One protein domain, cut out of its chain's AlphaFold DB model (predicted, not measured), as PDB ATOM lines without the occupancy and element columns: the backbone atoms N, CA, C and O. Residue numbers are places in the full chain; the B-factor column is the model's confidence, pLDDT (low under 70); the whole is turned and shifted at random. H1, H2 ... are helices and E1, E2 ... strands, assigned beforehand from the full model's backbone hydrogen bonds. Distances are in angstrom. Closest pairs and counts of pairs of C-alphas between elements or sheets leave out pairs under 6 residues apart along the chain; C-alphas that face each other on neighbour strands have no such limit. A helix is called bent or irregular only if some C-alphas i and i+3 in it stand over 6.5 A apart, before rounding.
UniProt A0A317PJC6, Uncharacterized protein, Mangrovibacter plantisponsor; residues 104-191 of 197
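AT A GLANCE: This is residues 104 to 191 of the 197 residues of an uncharacterized protein of Mangrovibacter plantisponsor (UniProt A0A317PJC6). One twisted sheet of five strands has the long, bent strand E1 running through its middle, with the hairpin of E4 and E5 on one side, E4 beside residues 104 to 116 of E1, and E2 and then E3 on the other side, E2 beside residues 113 to 123 of E1. The short helix H1 only grazes the sheet. The printed part has 88 residues, ordered E1 E2 E3 H1 E4 E5 along the chain, mostly strand; the sheet's order is E3 E2 E1 E4 E5, all antiparallel. It is only just compact, close to loose, with a radius of gyration of the C-alphas of 14.1 A and spans of 41 by 33 by 19 A.

IN THESE COORDINATES: Find C-alpha 104 at (5.126, 36.322, -0.774); E1 runs from there to residue 123, 34.9 A, and bends by 98 degrees at residue 119. Next come E2, residues 126 to 135, 26.9 A, and E3, residues 141 to 148, 20.5 A. H1 is residues 154 to 157. E4 is residues 165 to 175, 30.7 A, and E5, residues 180 to 190, 31.4 A, ends at C-alpha 190 at (16.018, 12.369, 10.603).

HOW THE PARTS SIT: E1, E2 and E3 form a meander, each strand the antiparallel neighbour of the one before. Look at N 116 and O 132, 2.9 A, for E1 and E2, and at N 131 and O 145, 2.9 A, for E2 and E3. E1 and E4 have N 110 and O 170 at 2.8 A; the hairpin E4 and E5 has N 169 and O 185 at 3.0 A. E3 and E5 are the edge strands and are apart. H1 grazes the sheet with residues 155 to 157; the closest C-alphas of H1 and E5, Asp 156 and Leu 188, are 6.0 A apart. H1 is too short for an O i to N i+4 pair, and its one O i to N i+3 pair is not within range.

THE WHOLE: The C-alphas farthest apart, Glu 162 and Phe 177, are 41.5 A apart. The printed part has no cut, and no link is long. Residues 104 to 105 and 191 have pLDDT under 70.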
ATOM      1  N   THR A 104       6.233  37.278  -0.744       60.19
ATOM      2  CA  THR A 104       5.126  36.322  -0.774       60.19
ATOM      3  C   THR A 104       3.988  36.858   0.092       60.19
ATOM      4  O   THR A 104       4.224  37.286   1.220       60.19
ATOM      5  N   VAL A 105       2.766  36.886  -0.446       62.75
ATOM      6  CA  VAL A 105       1.575  37.390   0.266       62.75
ATOM      7  C   VAL A 105       0.870  36.269   1.006       62.75
ATOM      8  O   VAL A 105       0.430  36.451   2.136       62.75
ATOM      9  N   SER A 106       0.768  35.104   0.377       70.88
ATOM     10  CA  SER A 106       0.138  33.935   0.972       70.88
ATOM     11  C   SER A 106       0.724  32.656   0.391       70.88
ATOM     12  O   SER A 106       1.117  32.606  -0.778       70.88
ATOM     13  N   LEU A 107       0.780  31.624   1.229       71.69
ATOM     14  CA  LEU A 107       1.135  30.266   0.847       71.69
ATOM     15  C   LEU A 107      -0.077  29.378   1.121       71.69
ATOM     16  O   LEU A 107      -0.506  29.235   2.264       71.69
ATOM     17  N   HIS A 108      -0.647  28.819   0.061       76.94
ATOM     18  CA  HIS A 108      -1.728  27.849   0.144       76.94
ATOM     19  C   HIS A 108      -1.125  26.447   0.090       76.94
ATOM     20  O   HIS A 108      -0.634  26.024  -0.961       76.94
ATOM     21  N   LYS A 109      -1.144  25.732   1.216       75.56
ATOM     22  CA  LYS A 109      -0.690  24.339   1.282       75.56
ATOM     23  C   LYS A 109      -1.674  23.440   0.535       75.56
ATOM     24  O   LYS A 109      -2.881  23.597   0.671       75.56
ATOM     25  N   ILE A 110      -1.148  22.560  -0.306       81.31
ATOM     26  CA  ILE A 110      -1.909  21.583  -1.095       81.31
ATOM     27  C   ILE A 110      -1.637  20.175  -0.577       81.31
ATOM     28  O   ILE A 110      -2.559  19.377  -0.505       81.31
ATOM     29  N   LEU A 111      -0.389  19.895  -0.205       83.81
ATOM     30  CA  LEU A 111       0.015  18.634   0.396       83.81
ATOM     31  C   LEU A 111       0.969  18.923   1.552       83.81
ATOM     32  O   LEU A 111       1.916  19.703   1.401       83.81
ATOM     33  N   ASP A 112       0.718  18.275   2.680       88.75
ATOM     34  CA  ASP A 112       1.645  18.194   3.798       88.75
ATOM     35  C   ASP A 112       1.833  16.704   4.108       88.75
ATOM     36  O   ASP A 112       0.917  16.043   4.584       88.75
ATOM     37  N   ALA A 113       2.979  16.150   3.724       94.25
ATOM     38  CA  ALA A 113       3.242  14.716   3.786       94.25
ATOM     39  C   ALA A 113       4.651  14.450   4.321       94.25
ATOM     40  O   ALA A 113       5.524  15.327   4.310       94.25
ATOM     41  N   TYR A 114       4.900  13.223   4.769       95.25
ATOM     42  CA  TYR A 114       6.254  12.754   5.049       95.25
ATOM     43  C   TYR A 114       6.594  11.553   4.180       95.25
ATOM     44  O   TYR A 114       5.737  10.746   3.836       95.25
ATOM     45  N   GLY A 115       7.864  11.454   3.807       95.25
ATOM     46  CA  GLY A 115       8.380  10.366   3.000       95.25
ATOM     47  C   GLY A 115       9.460   9.584   3.725       95.25
ATOM     48  O   GLY A 115      10.202  10.137   4.545       95.25
ATOM     49  N   ILE A 116       9.545   8.300   3.401       95.44
ATOM     50  CA  ILE A 116      10.619   7.403   3.823       95.44
ATOM     51  C   ILE A 116      11.373   6.983   2.569       95.44
ATOM     52  O   ILE A 116      10.768   6.501   1.616       95.44
ATOM     53  N   ILE A 117      12.687   7.198   2.563       95.44
ATOM     54  CA  ILE A 117      13.542   6.788   1.451       95.44
ATOM     55  C   ILE A 117      13.748   5.280   1.521       95.44
ATOM     56  O   ILE A 117      14.302   4.793   2.501       95.44
ATOM     57  N   ASP A 118      13.346   4.563   0.482       94.81
ATOM     58  CA  ASP A 118      13.483   3.108   0.427       94.81
ATOM     59  C   ASP A 118      14.748   2.683  -0.314       94.81
ATOM     60  O   ASP A 118      15.438   1.769   0.121       94.81
ATOM     61  N   GLU A 119      15.070   3.366  -1.414       95.38
ATOM     62  CA  GLU A 119      16.187   3.004  -2.286       95.38
ATOM     63  C   GLU A 119      16.871   4.258  -2.837       95.38
ATOM     64  O   GLU A 119      16.216   5.248  -3.190       95.38
ATOM     65  N   ILE A 120      18.204   4.211  -2.917       94.69
ATOM     66  CA  ILE A 120      19.027   5.277  -3.492       94.69
ATOM     67  C   ILE A 120      19.909   4.694  -4.592       94.69
ATOM     68  O   ILE A 120      20.881   3.986  -4.331       94.69
ATOM     69  N   THR A 121      19.646   5.100  -5.830       95.25
ATOM     70  CA  THR A 121      20.393   4.638  -7.000       95.25
ATOM     71  C   THR A 121      21.245   5.768  -7.557       95.25
ATOM     72  O   THR A 121      20.773   6.870  -7.829       95.25
ATOM     73  N   LYS A 122      22.544   5.526  -7.744       92.44
ATOM     74  CA  LYS A 122      23.442   6.530  -8.327       92.44
ATOM     75  C   LYS A 122      23.197   6.656  -9.834       92.44
ATOM     76  O   LYS A 122      23.363   5.681 -10.562       92.44
ATOM     77  N   LYS A 123      22.890   7.868 -10.308       89.25
ATOM     78  CA  LYS A 123      22.649   8.183 -11.724       89.25
ATOM     79  C   LYS A 123      23.525   9.361 -12.153       89.25
ATOM     80  O   LYS A 123      23.288  10.510 -11.786       89.25
ATOM     81  N   ASP A 124      24.578   9.071 -12.912       86.50
ATOM     82  CA  ASP A 124      25.593  10.036 -13.354       86.50
ATOM     83  C   ASP A 124      26.201  10.877 -12.211       86.50
ATOM     84  O   ASP A 124      27.153  10.465 -11.542       86.50
ATOM     85  N   LYS A 125      25.667  12.092 -12.017       86.50
ATOM     86  CA  LYS A 125      26.147  13.131 -11.092       86.50
ATOM     87  C   LYS A 125      25.206  13.375  -9.911       86.50
ATOM     88  O   LYS A 125      25.518  14.219  -9.072       86.50
ATOM     89  N   SER A 126      24.068  12.694  -9.855       89.19
ATOM     90  CA  SER A 126      23.098  12.787  -8.767       89.19
ATOM     91  C   SER A 126      22.644  11.394  -8.337       89.19
ATOM     92  O   SER A 126      23.081  10.376  -8.882       89.19
ATOM     93  N   TYR A 127      21.803  11.348  -7.312       91.81
ATOM     94  CA  TYR A 127      21.117  10.128  -6.923       91.81
ATOM     95  C   TYR A 127      19.655  10.224  -7.352       91.81
ATOM     96  O   TYR A 127      19.044  11.295  -7.287       91.81
ATOM     97  N   GLU A 128      19.123   9.117  -7.834       95.44
ATOM     98  CA  GLU A 128      17.700   8.872  -7.998       95.44
ATOM     99  C   GLU A 128      17.209   8.211  -6.711       95.44
ATOM    100  O   GLU A 128      17.844   7.293  -6.194       95.44
ATOM    101  N   ILE A 129      16.140   8.753  -6.146       95.56
ATOM    102  CA  ILE A 129      15.612   8.380  -4.841       95.56
ATOM    103  C   ILE A 129      14.212   7.844  -5.061       95.56
ATOM    104  O   ILE A 129      13.373   8.538  -5.640       95.56
ATOM    105  N   ARG A 130      13.964   6.638  -4.558       96.56
ATOM    106  CA  ARG A 130      12.624   6.072  -4.449       96.56
ATOM    107  C   ARG A 130      12.147   6.195  -3.010       96.56
ATOM    108  O   ARG A 130      12.874   5.830  -2.085       96.56
ATOM    109  N   ALA A 131      10.946   6.727  -2.822       96.50
ATOM    110  CA  ALA A 131      10.392   6.944  -1.495       96.50
ATOM    111  C   ALA A 131       8.891   6.662  -1.430       96.50
ATOM    112  O   ALA A 131       8.134   7.116  -2.291       96.50
ATOM    113  N   ARG A 132       8.476   6.009  -0.344       96.62
ATOM    114  CA  ARG A 132       7.077   5.901   0.079       96.62
ATOM    115  C   ARG A 132       6.628   7.185   0.753       96.62
ATOM    116  O   ARG A 132       7.294   7.659   1.676       96.62
ATOM    117  N   ILE A 133       5.491   7.716   0.325       96.00
ATOM    118  CA  ILE A 133       4.885   8.936   0.857       96.00
ATOM    119  C   ILE A 133       3.670   8.585   1.703       96.00
ATOM    120  O   ILE A 133       2.815   7.803   1.293       96.00
ATOM    121  N   TYR A 134       3.588   9.213   2.869       95.56
ATOM    122  CA  TYR A 134       2.521   9.053   3.841       95.56
ATOM    123  C   TYR A 134       1.900  10.407   4.161       95.56
ATOM    124  O   TYR A 134       2.598  11.425   4.256       95.56
ATOM    125  N   ASP A 135       0.592  10.408   4.364       91.94
ATOM    126  CA  ASP A 135      -0.125  11.578   4.850       91.94
ATOM    127  C   ASP A 135       0.269  11.844   6.307       91.94
ATOM    128  O   ASP A 135       0.416  10.929   7.124       91.94
ATOM    129  N   ILE A 136       0.504  13.113   6.631       91.19
ATOM    130  CA  ILE A 136       0.944  13.506   7.965       91.19
ATOM    131  C   ILE A 136      -0.161  13.388   9.021       91.19
ATOM    132  O   ILE A 136       0.161  13.243  10.199       91.19
ATOM    133  N   GLU A 137      -1.432  13.469   8.624       90.81
ATOM    134  CA  GLU A 137      -2.575  13.487   9.535       90.81
ATOM    135  C   GLU A 137      -3.038  12.078   9.899       90.81
ATOM    136  O   GLU A 137      -3.250  11.788  11.078       90.81
ATOM    137  N   ASN A 138      -3.188  11.198   8.905       93.38
ATOM    138  CA  ASN A 138      -3.727   9.850   9.114       93.38
ATOM    139  C   ASN A 138      -2.670   8.730   9.026       93.38
ATOM    140  O   ASN A 138      -2.980   7.586   9.352       93.38
ATOM    141  N   HIS A 139      -1.424   9.051   8.651       92.25
ATOM    142  CA  HIS A 139      -0.315   8.101   8.491       92.25
ATOM    143  C   HIS A 139      -0.555   6.997   7.451       92.25
ATOM    144  O   HIS A 139       0.148   5.983   7.444       92.25
ATOM    145  N   GLU A 140      -1.519   7.184   6.553       94.06
ATOM    146  CA  GLU A 140      -1.779   6.255   5.463       94.06
ATOM    147  C   GLU A 140      -0.801   6.498   4.313       94.06
ATOM    148  O   GLU A 140      -0.406   7.630   4.024       94.06
ATOM    149  N   MET A 141      -0.388   5.411   3.660       94.12
ATOM    150  CA  MET A 141       0.440   5.494   2.462       94.12
ATOM    151  C   MET A 141      -0.381   6.109   1.326       94.12
ATOM    152  O   MET A 141      -1.433   5.583   0.967       94.12
ATOM    153  N   ILE A 142       0.120   7.203   0.757       92.44
ATOM    154  CA  ILE A 142      -0.524   7.917  -0.349       92.44
ATOM    155  C   ILE A 142       0.010   7.417  -1.691       92.44
ATOM    156  O   ILE A 142      -0.767   7.178  -2.613       92.44
ATOM    157  N   ASP A 143       1.336   7.322  -1.826       93.81
ATOM    158  CA  ASP A 143       1.984   7.093  -3.119       93.81
ATOM    159  C   ASP A 143       3.432   6.606  -2.969       93.81
ATOM    160  O   ASP A 143       4.060   6.791  -1.923       93.81
ATOM    161  N   ASP A 144       3.964   6.057  -4.058       94.50
ATOM    162  CA  ASP A 144       5.387   5.786  -4.258       94.50
ATOM    163  C   ASP A 144       5.933   6.767  -5.288       94.50
ATOM    164  O   ASP A 144       5.498   6.764  -6.441       94.50
ATOM    165  N   ILE A 145       6.910   7.584  -4.896       94.19
ATOM    166  CA  ILE A 145       7.496   8.579  -5.797       94.19
ATOM    167  C   ILE A 145       8.952   8.265  -6.118       94.19
ATOM    168  O   ILE A 145       9.705   7.736  -5.293       94.19
ATOM    169  N   VAL A 146       9.360   8.667  -7.319       94.25
ATOM    170  CA  VAL A 146      10.758   8.673  -7.753       94.25
ATOM    171  C   VAL A 146      11.158  10.102  -8.090       94.25
ATOM    172  O   VAL A 146      10.457  10.808  -8.819       94.25
ATOM    173  N   PHE A 147      12.277  10.556  -7.527       93.00
ATOM    174  CA  PHE A 147      12.764  11.921  -7.715       93.00
ATOM    175  C   PHE A 147      14.289  12.014  -7.589       93.00
ATOM    176  O   PHE A 147      14.967  11.089  -7.150       93.00
ATOM    177  N   SER A 148      14.863  13.148  -7.997       93.75
ATOM    178  CA  SER A 148      16.309  13.361  -7.898       93.75
ATOM    179  C   SER A 148      16.710  13.922  -6.535       93.75
ATOM    180  O   SER A 148      16.061  14.821  -6.007       93.75
ATOM    181  N   SER A 149      17.879  13.522  -6.028       92.69
ATOM    182  CA  SER A 149      18.505  14.120  -4.842       92.69
ATOM    183  C   SER A 149      18.695  15.636  -4.944       92.69
ATOM    184  O   SER A 149      18.837  16.306  -3.927       92.69
ATOM    185  N   LEU A 150      18.699  16.193  -6.160       92.19
ATOM    186  CA  LEU A 150      18.795  17.633  -6.397       92.19
ATOM    187  C   LEU A 150      17.600  18.429  -5.854       92.19
ATOM    188  O   LEU A 150      17.745  19.634  -5.659       92.19
ATOM    189  N   GLU A 151      16.476  17.770  -5.579       90.06
ATOM    190  CA  GLU A 151      15.297  18.377  -4.955       90.06
ATOM    191  C   GLU A 151      15.535  18.786  -3.494       90.06
ATOM    192  O   GLU A 151      14.897  19.706  -2.981       90.06
ATOM    193  N   PHE A 152      16.491  18.144  -2.822       91.50
ATOM    194  CA  PHE A 152      16.913  18.530  -1.482       91.50
ATOM    195  C   PHE A 152      17.887  19.709  -1.512       91.50
ATOM    196  O   PHE A 152      18.629  19.926  -2.476       91.50
ATOM    197  N   THR A 153      17.972  20.445  -0.401       90.19
ATOM    198  CA  THR A 153      19.018  21.462  -0.242       90.19
ATOM    199  C   THR A 153      20.408  20.821  -0.285       90.19
ATOM    200  O   THR A 153      20.591  19.666   0.092       90.19
ATOM    201  N   LYS A 154      21.443  21.570  -0.692       89.88
ATOM    202  CA  LYS A 154      22.822  21.039  -0.740       89.88
ATOM    203  C   LYS A 154      23.325  20.504   0.608       89.88
ATOM    204  O   LYS A 154      24.168  19.616   0.621       89.88
ATOM    205  N   SER A 155      22.837  21.070   1.714       89.62
ATOM    206  CA  SER A 155      23.150  20.617   3.076       89.62
ATOM    207  C   SER A 155      22.519  19.255   3.363       89.62
ATOM    208  O   SER A 155      23.159  18.376   3.936       89.62
ATOM    209  N   ASP A 156      21.277  19.066   2.917       90.94
ATOM    210  CA  ASP A 156      20.536  17.825   3.125       90.94
ATOM    211  C   ASP A 156      21.020  16.716   2.195       90.94
ATOM    212  O   ASP A 156      21.128  15.578   2.632       90.94
ATOM    213  N   GLN A 157      21.419  17.048   0.961       91.06
ATOM    214  CA  GLN A 157      21.987  16.103  -0.009       91.06
ATOM    215  C   GLN A 157      23.152  15.277   0.548       91.06
ATOM    216  O   GLN A 157      23.304  14.114   0.196       91.06
ATOM    217  N   GLN A 158      23.964  15.861   1.431       88.69
ATOM    218  CA  GLN A 158      25.112  15.188   2.050       88.69
ATOM    219  C   GLN A 158      24.716  14.167   3.124       88.69
ATOM    220  O   GLN A 158      25.558  13.405   3.587       88.69
ATOM    221  N   LYS A 159      23.453  14.189   3.549       89.69
ATOM    222  CA  LYS A 159      22.913  13.409   4.665       89.69
ATOM    223  C   LYS A 159      21.877  12.382   4.207       89.69
ATOM    224  O   LYS A 159      21.308  11.688   5.042       89.69
ATOM    225  N   ILE A 160      21.592  12.317   2.907       90.81
ATOM    226  CA  ILE A 160      20.620  11.381   2.346       90.81
ATOM    227  C   ILE A 160      21.161   9.962   2.511       90.81
ATOM    228  O   ILE A 160      22.260   9.655   2.055       90.81
ATOM    229  N   VAL A 161      20.362   9.111   3.144       91.81
ATOM    230  CA  VAL A 161      20.611   7.678   3.311       91.81
ATOM    231  C   VAL A 161      19.290   6.925   3.197       91.81
ATOM    232  O   VAL A 161      18.215   7.522   3.316       91.81
ATOM    233  N   GLU A 162      19.366   5.619   2.967       92.50
ATOM    234  CA  GLU A 162      18.198   4.740   2.997       92.50
ATOM    235  C   GLU A 162      17.544   4.763   4.384       92.50
ATOM    236  O   GLU A 162      18.207   4.939   5.409       92.50
ATOM    237  N   ASN A 163      16.225   4.615   4.417       92.06
ATOM    238  CA  ASN A 163      15.358   4.754   5.589       92.06
ATOM    239  C   ASN A 163      15.348   6.151   6.236       92.06
ATOM    240  O   ASN A 163      14.777   6.331   7.318       92.06
ATOM    241  N   ALA A 164      15.954   7.163   5.607       92.06
ATOM    242  CA  ALA A 164      15.836   8.530   6.093       92.06
ATOM    243  C   ALA A 164      14.406   9.057   5.909       92.06
ATOM    244  O   ALA A 164      13.734   8.767   4.917       92.06
ATOM    245  N   ILE A 165      13.969   9.875   6.868       94.31
ATOM    246  CA  ILE A 165      12.641  10.492   6.860       94.31
ATOM    247  C   ILE A 165      12.768  11.954   6.443       94.31
ATOM    248  O   ILE A 165      13.565  12.715   7.014       94.31
ATOM    249  N   PHE A 166      11.934  12.364   5.494       94.69
ATOM    250  CA  PHE A 166      11.815  13.747   5.049       94.69
ATOM    251  C   PHE A 166      10.367  14.226   5.088       94.69
ATOM    252  O   PHE A 166       9.435  13.430   5.065       94.69
ATOM    253  N   TYR A 167      10.179  15.541   5.131       94.19
ATOM    254  CA  TYR A 167       8.897  16.158   4.816       94.19
ATOM    255  C   TYR A 167       8.850  16.617   3.386       94.19
ATOM    256  O   TYR A 167       9.849  17.099   2.844       94.19
ATOM    257  N   TRP A 168       7.655  16.521   2.833       93.38
ATOM    258  CA  TRP A 168       7.322  17.040   1.535       93.38
ATOM    259  C   TRP A 168       6.149  18.001   1.667       93.38
ATOM    260  O   TRP A 168       5.031  17.616   2.014       93.38
ATOM    261  N   HIS A 169       6.428  19.272   1.399       88.88
ATOM    262  CA  HIS A 169       5.420  20.318   1.388       88.88
ATOM    263  C   HIS A 169       5.177  20.746  -0.054       88.88
ATOM    264  O   HIS A 169       6.087  21.243  -0.725       88.88
ATOM    265  N   VAL A 170       3.938  20.597  -0.521       86.75
ATOM    266  CA  VAL A 170       3.505  21.109  -1.825       86.75
ATOM    267  C   VAL A 170       2.483  22.203  -1.599       86.75
ATOM    268  O   VAL A 170       1.539  22.056  -0.826       86.75
ATOM    269  N   GLY A 171       2.646  23.321  -2.292       86.06
ATOM    270  CA  GLY A 171       1.731  24.440  -2.184       86.06
ATOM    271  C   GLY A 171       1.751  25.361  -3.390       86.06
ATOM    272  O   GLY A 171       2.436  25.140  -4.391       86.06
ATOM    273  N   LYS A 172       0.970  26.430  -3.275       81.81
ATOM    274  CA  LYS A 172       0.976  27.572  -4.186       81.81
ATOM    275  C   LYS A 172       1.324  28.823  -3.400       81.81
ATOM    276  O   LYS A 172       0.652  29.164  -2.432       81.81
ATOM    277  N   GLU A 173       2.353  29.518  -3.843       80.81
ATOM    278  CA  GLU A 173       2.689  30.852  -3.374       80.81
ATOM    279  C   GLU A 173       2.036  31.891  -4.273       80.81
ATOM    280  O   GLU A 173       2.135  31.804  -5.498       80.81
ATOM    281  N   ARG A 174       1.403  32.898  -3.670       79.50
ATOM    282  CA  ARG A 174       0.896  34.065  -4.391       79.50
ATOM    283  C   ARG A 174       1.784  35.271  -4.121       79.50
ATOM    284  O   ARG A 174       2.013  35.645  -2.968       79.50
ATOM    285  N   THR A 175       2.287  35.896  -5.180       77.19
ATOM    286  CA  THR A 175       3.060  37.140  -5.075       77.19
ATOM    287  C   THR A 175       2.130  38.351  -4.978       77.19
ATOM    288  O   THR A 175       0.949  38.270  -5.322       77.19
ATOM    289  N   ILE A 176       2.653  39.504  -4.537       71.75
ATOM    290  CA  ILE A 176       1.884  40.769  -4.450       71.75
ATOM    291  C   ILE A 176       1.255  41.152  -5.797       71.75
ATOM    292  O   ILE A 176       0.190  41.759  -5.841       71.75
ATOM    293  N   PHE A 177       1.870  40.745  -6.906       74.25
ATOM    294  CA  PHE A 177       1.362  40.990  -8.255       74.25
ATOM    295  C   PHE A 177       0.293  39.982  -8.700       74.25
ATOM    296  O   PHE A 177      -0.057  39.932  -9.877       74.25
ATOM    297  N   GLY A 178      -0.209  39.161  -7.776       72.06
ATOM    298  CA  GLY A 178      -1.242  38.168  -8.031       72.06
ATOM    299  C   GLY A 178      -0.762  36.953  -8.819       72.06
ATOM    300  O   GLY A 178      -1.601  36.152  -9.216       72.06
ATOM    301  N   GLN A 179       0.549  36.799  -9.044       78.06
ATOM    302  CA  GLN A 179       1.087  35.619  -9.718       78.06
ATOM    303  C   GLN A 179       1.084  34.439  -8.753       78.06
ATOM    304  O   GLN A 179       1.573  34.559  -7.631       78.06
ATOM    305  N   GLU A 180       0.553  33.307  -9.203       78.38
ATOM    306  CA  GLU A 180       0.614  32.050  -8.468       78.38
ATOM    307  C   GLU A 180       1.782  31.209  -8.973       78.38
ATOM    308  O   GLU A 180       1.925  30.961 -10.172       78.38
ATOM    309  N   ARG A 181       2.617  30.747  -8.048       79.06
ATOM    310  CA  ARG A 181       3.730  29.846  -8.314       79.06
ATOM    311  C   ARG A 181       3.546  28.578  -7.495       79.06
ATOM    312  O   ARG A 181       3.361  28.648  -6.287       79.06
ATOM    313  N   ARG A 182       3.637  27.414  -8.137       78.38
ATOM    314  CA  ARG A 182       3.719  26.143  -7.407       78.38
ATOM    315  C   ARG A 182       5.075  26.035  -6.716       78.38
ATOM    316  O   ARG A 182       6.104  26.326  -7.329       78.38
ATOM    317  N   VAL A 183       5.057  25.608  -5.464       80.75
ATOM    318  CA  VAL A 183       6.250  25.350  -4.660       80.75
ATOM    319  C   VAL A 183       6.178  23.920  -4.158       80.75
ATOM    320  O   VAL A 183       5.137  23.480  -3.679       80.75
ATOM    321  N   SER A 184       7.283  23.204  -4.326       85.75
ATOM    322  CA  SER A 184       7.509  21.864  -3.803       85.75
ATOM    323  C   SER A 184       8.820  21.926  -3.038       85.75
ATOM    324  O   SER A 184       9.831  22.348  -3.599       85.75
ATOM    325  N   GLU A 185       8.789  21.583  -1.757       88.25
ATOM    326  CA  GLU A 185       9.959  21.640  -0.889       88.25
ATOM    327  C   GLU A 185      10.130  20.316  -0.148       88.25
ATOM    328  O   GLU A 185       9.217  19.850   0.537       88.25
ATOM    329  N   PHE A 186      11.328  19.743  -0.270       90.31
ATOM    330  CA  PHE A 186      11.753  18.565   0.470       90.31
ATOM    331  C   PHE A 186      12.678  18.977   1.611       90.31
ATOM    332  O   PHE A 186      13.669  19.680   1.400       90.31
ATOM    333  N   ARG A 187      12.376  18.520   2.829       91.00
ATOM    334  CA  ARG A 187      13.188  18.790   4.023       91.00
ATOM    335  C   ARG A 187      13.542  17.505   4.738       91.00
ATOM    336  O   ARG A 187      12.668  16.831   5.277       91.00
ATOM    337  N   LEU A 188      14.828  17.186   4.794       91.56
ATOM    338  CA  LEU A 188      15.309  16.020   5.527       91.56
ATOM    339  C   LEU A 188      15.195  16.277   7.040       91.56
ATOM    340  O   LEU A 188      15.647  17.314   7.523       91.56
ATOM    341  N   ARG A 189      14.586  15.358   7.807       85.94
ATOM    342  CA  ARG A 189      14.372  15.547   9.258       85.94
ATOM    343  C   ARG A 189      15.229  14.641  10.119       85.94
ATOM    344  O   ARG A 189      15.811  15.107  11.097       85.94
ATOM    345  N   ARG A 190      15.269  13.347   9.811       74.12
ATOM    346  CA  ARG A 190      16.018  12.369  10.603       74.12
ATOM    347  C   ARG A 190      16.776  11.428   9.694       74.12
ATOM    348  O   ARG A 190      16.208  10.827   8.790       74.12
ATOM    349  N   VAL A 191      18.055  11.309  10.010       68.44
ATOM    350  CA  VAL A 191      18.947  10.291   9.488       68.44
ATOM    351  C   VAL A 191      19.134   9.296  10.616       68.44
ATOM    352  O   VAL A 191      19.716   9.633  11.648       68.44
TER     353      VAL A 191